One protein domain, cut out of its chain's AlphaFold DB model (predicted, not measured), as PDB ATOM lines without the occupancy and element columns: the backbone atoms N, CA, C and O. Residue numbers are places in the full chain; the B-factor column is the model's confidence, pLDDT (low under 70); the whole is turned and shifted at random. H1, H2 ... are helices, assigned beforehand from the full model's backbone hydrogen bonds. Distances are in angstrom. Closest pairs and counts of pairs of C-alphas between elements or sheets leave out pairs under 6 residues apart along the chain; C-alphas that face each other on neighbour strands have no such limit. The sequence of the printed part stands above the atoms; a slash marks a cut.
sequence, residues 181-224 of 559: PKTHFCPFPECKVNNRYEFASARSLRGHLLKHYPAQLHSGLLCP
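Overview. This is residues 181 to 224 of the 559 residues of an uncharacterized protein of Fonsecaea pedrosoi CBS 271.37 (UniProt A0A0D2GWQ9). There is little regular structure here: one helix, H1, with a long loop, residues 181 to 201, running out and folding back beside it. A short helix, H2, follows just past the far end of H1, and the tail, residues 219 to 224, turns back from it. The printed part has 44 residues with two named helices, H1 then H2, and no named strand; the class is all helix, with 16 residues in named elements. It is compact, with a radius of gyration of the C-alphas of 10.3 A and spans of 29 by 20 by 14 A.

Along the chain. Find C-alpha 202 at (162.160, -22.875, 14.837); from there H1, residues 202 to 212, runs 15.3 A. H2 is residues 214 to 218, ending at C-alpha 218, (159.641, -19.762, -2.950).

Arrangement. Look at Leu 210 and Leu 217, whose C-alphas, 7.2 A apart, are the closest of H1 and H2; these helices are close but not clearly touching. Their link is tight, 1 residue. In H1 and H2 every O i to N i+4 pair is within hydrogen-bond range.

Size, cuts and confidence. The C-alphas of Pro 181 and Ser 219, 29.7 A apart, are the two farthest apart. The printed part has no cut. In the B-factor column, pLDDT is under 70 at residues 181, 194 to 196 and 220 to 224.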
ATOM      1  N   PRO A 181     162.732 -29.064  25.152       66.22
ATOM      2  CA  PRO A 181     162.652 -28.022  24.139       66.22
ATOM      3  C   PRO A 181     161.831 -28.592  22.990       66.22
ATOM      4  O   PRO A 181     162.047 -29.743  22.618       66.22
ATOM      5  N   LYS A 182     160.831 -27.844  22.503       78.45
ATOM      6  CA  LYS A 182     160.062 -28.267  21.330       78.45
ATOM      7  C   LYS A 182     161.078 -28.521  20.220       78.45
ATOM      8  O   LYS A 182     161.640 -27.569  19.679       78.45
ATOM      9  N   THR A 183     161.369 -29.788  19.956       87.24
ATOM     10  CA  THR A 183     162.243 -30.190  18.868       87.24
ATOM     11  C   THR A 183     161.454 -29.985  17.590       87.24
ATOM     12  O   THR A 183     160.277 -30.331  17.484       87.24
ATOM     13  N   HIS A 184     162.070 -29.296  16.644       92.04
ATOM     14  CA  HIS A 184     161.472 -29.049  15.346       92.04
ATOM     15  C   HIS A 184     162.044 -30.055  14.358       92.04
ATOM     16  O   HIS A 184     163.254 -30.255  14.354       92.04
ATOM     17  N   PHE A 185     161.194 -30.646  13.521       93.66
ATOM     18  CA  PHE A 185     161.602 -31.645  12.539       93.66
ATOM     19  C   PHE A 185     161.565 -31.084  11.120       93.66
ATOM     20  O   PHE A 185     160.712 -30.256  10.796       93.66
ATOM     21  N   CYS A 186     162.512 -31.505  10.276       96.17
ATOM     22  CA  CYS A 186     162.447 -31.200   8.850       96.17
ATOM     23  C   CYS A 186     161.305 -32.018   8.219       96.17
ATOM     24  O   CYS A 186     161.321 -33.239   8.351       96.17
ATOM     25  N   PRO A 187     160.331 -31.394   7.529       93.68
ATOM     26  CA  PRO A 187     159.201 -32.098   6.922       93.68
ATOM     27  C   PRO A 187     159.575 -32.889   5.657       93.68
ATOM     28  O   PRO A 187     158.728 -33.584   5.105       93.68
ATOM     29  N   PHE A 188     160.812 -32.772   5.163       93.84
ATOM     30  CA  PHE A 188     161.240 -33.429   3.933       93.84
ATOM     31  C   PHE A 188     161.851 -34.808   4.217       93.84
ATOM     32  O   PHE A 188     162.896 -34.877   4.871       93.84
ATOM     33  N   PRO A 189     161.271 -35.900   3.681       87.31
ATOM     34  CA  PRO A 189     161.732 -37.263   3.957       87.31
ATOM     35  C   PRO A 189     163.142 -37.543   3.413       87.31
ATOM     36  O   PRO A 189     163.854 -38.396   3.934       87.31
ATOM     37  N   GLU A 190     163.580 -36.792   2.401       88.70
ATOM     38  CA  GLU A 190     164.892 -36.949   1.758       88.70
ATOM     39  C   GLU A 190     166.018 -36.155   2.446       88.70
ATOM     40  O   GLU A 190     167.149 -36.105   1.955       88.70
ATOM     41  N   CYS A 191     165.738 -35.498   3.573       90.85
ATOM     42  CA  CYS A 191     166.723 -34.688   4.274       90.85
ATOM     43  C   CYS A 191     167.831 -35.551   4.913       90.85
ATOM     44  O   CYS A 191     167.656 -36.105   5.994       90.85
ATOM     45  N   LYS A 192     169.004 -35.640   4.263       79.86
ATOM     46  CA  LYS A 192     170.170 -36.436   4.717       79.86
ATOM     47  C   LYS A 192     171.108 -35.720   5.702       79.86
ATOM     48  O   LYS A 192     172.222 -36.187   5.935       79.86
ATOM     49  N   VAL A 193     170.720 -34.575   6.263       74.57
ATOM     50  CA  VAL A 193     171.607 -33.810   7.157       74.57
ATOM     51  C   VAL A 193     171.679 -34.501   8.524       74.57
ATOM     52  O   VAL A 193     170.815 -34.311   9.369       74.57
ATOM     53  N   ASN A 194     172.724 -35.316   8.705       52.04
ATOM     54  CA  ASN A 194     173.217 -35.916   9.950       52.04
ATOM     55  C   ASN A 194     172.161 -36.477  10.918       52.04
ATOM     56  O   ASN A 194     171.985 -35.899  11.981       52.04
ATOM     57  N   ASN A 195     171.548 -37.628  10.597       56.00
ATOM     58  CA  ASN A 195     170.971 -38.651  11.510       56.00
ATOM     59  C   ASN A 195     170.126 -38.215  12.733       56.00
ATOM     60  O   ASN A 195     169.788 -39.042  13.579       56.00
ATOM     61  N   ARG A 196     169.771 -36.941  12.859       61.56
ATOM     62  CA  ARG A 196     169.045 -36.350  13.976       61.56
ATOM     63  C   ARG A 196     168.198 -35.244  13.388       61.56
ATOM     64  O   ARG A 196     168.649 -34.123  13.183       61.56
ATOM     65  N   TYR A 197     166.958 -35.604  13.104       79.82
ATOM     66  CA  TYR A 197     165.924 -34.758  12.526       79.82
ATOM     67  C   TYR A 197     165.501 -33.591  13.441       79.82
ATOM     68  O   TYR A 197     164.420 -33.056  13.261       79.82
ATOM     69  N   GLU A 198     166.305 -33.187  14.423       90.75
ATOM     70  CA  GLU A 198     165.880 -32.324  15.522       90.75
ATOM     71  C   GLU A 198     166.622 -30.988  15.512       90.75
ATOM     72  O   GLU A 198     167.828 -30.906  15.742       90.75
ATOM     73  N   PHE A 199     165.876 -29.905  15.307       93.49
ATOM     74  CA  PHE A 199     166.358 -28.542  15.491       93.49
ATOM     75  C   PHE A 199     165.920 -28.021  16.859       93.49
ATOM     76  O   PHE A 199     164.735 -28.044  17.197       93.49
ATOM     77  N   ALA A 200     166.869 -27.468  17.620       89.82
ATOM     78  CA  ALA A 200     166.624 -26.899  18.950       89.82
ATOM     79  C   ALA A 200     165.707 -25.657  18.938       89.82
ATOM     80  O   ALA A 200     165.227 -25.220  19.980       89.82
ATOM     81  N   SER A 201     165.485 -25.045  17.768       93.29
ATOM     82  CA  SER A 201     164.592 -23.896  17.618       93.29
ATOM     83  C   SER A 201     163.989 -23.804  16.217       93.29
ATOM     84  O   SER A 201     164.613 -24.183  15.223       93.29
ATOM     85  N   ALA A 202     162.811 -23.180  16.114       93.95
ATOM     86  CA  ALA A 202     162.160 -22.875  14.837       93.95
ATOM     87  C   ALA A 202     163.030 -22.010  13.904       93.95
ATOM     88  O   ALA A 202     162.843 -22.019  12.688       93.95
ATOM     89  N   ARG A 203     163.974 -21.235  14.460       94.18
ATOM     90  CA  ARG A 203     164.928 -20.431  13.684       94.18
ATOM     91  C   ARG A 203     165.984 -21.311  13.019       94.18
ATOM     92  O   ARG A 203     166.290 -21.094  11.852       94.18
ATOM     93  N   SER A 204     166.490 -22.311  13.741       94.54
ATOM     94  CA  SER A 204     167.441 -23.290  13.211       94.54
ATOM     95  C   SER A 204     166.798 -24.155  12.119       94.54
ATOM     96  O   SER A 204     167.372 -24.269  11.038       94.54
ATOM     97  N   LEU A 205     165.550 -24.612  12.323       96.09
ATOM     98  CA  LEU A 205     164.774 -25.283  11.270       96.09
ATOM     99  C   LEU A 205     164.611 -24.381  10.035       96.09
ATOM    100  O   LEU A 205     164.842 -24.826   8.918       96.09
ATOM    101  N   ARG A 206     164.263 -23.096  10.201       95.56
ATOM    102  CA  ARG A 206     164.150 -22.172   9.057       95.56
ATOM    103  C   ARG A 206     165.464 -21.993   8.304       95.56
ATOM    104  O   ARG A 206     165.447 -22.025   7.079       95.56
ATOM    105  N   GLY A 207     166.581 -21.821   9.010       96.06
ATOM    106  CA  GLY A 207     167.905 -21.727   8.384       96.06
ATOM    107  C   GLY A 207     168.257 -22.990   7.596       96.06
ATOM    108  O   GLY A 207     168.761 -22.904   6.479       96.06
ATOM    109  N   HIS A 208     167.909 -24.158   8.136       96.15
ATOM    110  CA  HIS A 208     168.042 -25.431   7.439       96.15
ATOM    111  C   HIS A 208     167.167 -25.505   6.175       96.15
ATOM    112  O   HIS A 208     167.681 -25.816   5.100       96.15
ATOM    113  N   LEU A 209     165.878 -25.164   6.277       95.96
ATOM    114  CA  LEU A 209     164.950 -25.166   5.141       95.96
ATOM    115  C   LEU A 209     165.407 -24.208   4.033       95.96
ATOM    116  O   LEU A 209     165.378 -24.569   2.862       95.96
ATOM    117  N   LEU A 210     165.893 -23.018   4.398       95.47
ATOM    118  CA  LEU A 210     166.447 -22.041   3.454       95.47
ATOM    119  C   LEU A 210     167.681 -22.572   2.718       95.47
ATOM    120  O   LEU A 210     167.846 -22.293   1.533       95.47
ATOM    121  N   LYS A 211     168.534 -23.341   3.403       95.18
ATOM    122  CA  LYS A 211     169.781 -23.867   2.835       95.18
ATOM    123  C   LYS A 211     169.559 -25.076   1.924       95.18
ATOM    124  O   LYS A 211     170.213 -25.175   0.892       95.18
ATOM    125  N   HIS A 212     168.671 -25.992   2.306       93.88
ATOM    126  CA  HIS A 212     168.477 -27.256   1.584       93.88
ATOM    127  C   HIS A 212     167.324 -27.222   0.582       93.88
ATOM    128  O   HIS A 212     167.351 -27.960  -0.399       93.88
ATOM    129  N   TYR A 213     166.340 -26.350   0.800       93.67
ATOM    130  CA  TYR A 213     165.089 -26.335   0.047       93.67
ATOM    131  C   TYR A 213     164.688 -24.925  -0.423       93.67
ATOM    132  O   TYR A 213     163.521 -24.535  -0.283       93.67
ATOM    133  N   PRO A 214     165.611 -24.129  -1.011       91.91
ATOM    134  CA  PRO A 214     165.304 -22.757  -1.407       91.91
ATOM    135  C   PRO A 214     164.158 -22.709  -2.425       91.91
ATOM    136  O   PRO A 214     163.238 -21.915  -2.265       91.91
ATOM    137  N   ALA A 215     164.145 -23.602  -3.420       89.33
ATOM    138  CA  ALA A 215     163.119 -23.619  -4.466       89.33
ATOM    139  C   ALA A 215     161.702 -23.874  -3.918       89.33
ATOM    140  O   ALA A 215     160.734 -23.255  -4.356       89.33
ATOM    141  N   GLN A 216     161.575 -24.745  -2.917       83.84
ATOM    142  CA  GLN A 216     160.274 -25.141  -2.374       83.84
ATOM    143  C   GLN A 216     159.700 -24.067  -1.443       83.84
ATOM    144  O   GLN A 216     158.489 -23.852  -1.437       83.84
ATOM    145  N   LEU A 217     160.553 -23.306  -0.747       81.85
ATOM    146  CA  LEU A 217     160.118 -22.149   0.041       81.85
ATOM    147  C   LEU A 217     159.580 -21.000  -0.825       81.85
ATOM    148  O   LEU A 217     158.647 -20.316  -0.412       81.85
ATOM    149  N   HIS A 218     160.119 -20.806  -2.033       75.06
ATOM    150  CA  HIS A 218     159.641 -19.762  -2.950       75.06
ATOM    151  C   HIS A 218     158.301 -20.115  -3.606       75.06
ATOM    152  O   HIS A 218     157.556 -19.218  -3.992       75.06
ATOM    153  N   SER A 219     157.963 -21.405  -3.697       73.61
ATOM    154  CA  SER A 219     156.732 -21.865  -4.353       73.61
ATOM    155  C   SER A 219     155.443 -21.596  -3.562       73.61
ATOM    156  O   SER A 219     154.358 -21.891  -4.050       73.61
ATOM    157  N   GLY A 220     155.527 -21.073  -2.332       64.06
ATOM    158  CA  GLY A 220     154.358 -20.839  -1.473       64.06
ATOM    159  C   GLY A 220     153.654 -22.117  -0.990       64.06
ATOM    160  O   GLY A 220     152.757 -22.032  -0.156       64.06
ATOM    161  N   LEU A 221     154.089 -23.297  -1.448       59.80
ATOM    162  CA  LEU A 221     153.518 -24.600  -1.093       59.80
ATOM    163  C   LEU A 221     153.863 -25.048   0.337       59.80
ATOM    164  O   LEU A 221     153.269 -25.991   0.845       59.80
ATOM    165  N   LEU A 222     154.805 -24.371   0.999       57.89
ATOM    166  CA  LEU A 222     155.276 -24.698   2.348       57.89
ATOM    167  C   LEU A 222     155.376 -23.445   3.219       57.89
ATOM    168  O   LEU A 222     156.404 -23.162   3.832       57.89
ATOM    169  N   CYS A 223     154.297 -22.670   3.292       46.57
ATOM    170  CA  CYS A 223     154.078 -21.885   4.498       46.57
ATOM    171  C   CYS A 223     153.565 -22.856   5.567       46.57
ATOM    172  O   CYS A 223     152.502 -23.441   5.358       46.57
ATOM    173  N   PRO A 224     154.272 -23.059   6.696       48.51
ATOM    174  CA  PRO A 224     153.682 -23.738   7.835       48.51
ATOM    175  C   PRO A 224     152.585 -22.815   8.351       48.51
ATOM    176  O   PRO A 224     152.840 -21.881   9.114       48.51
TER     177      PRO A 224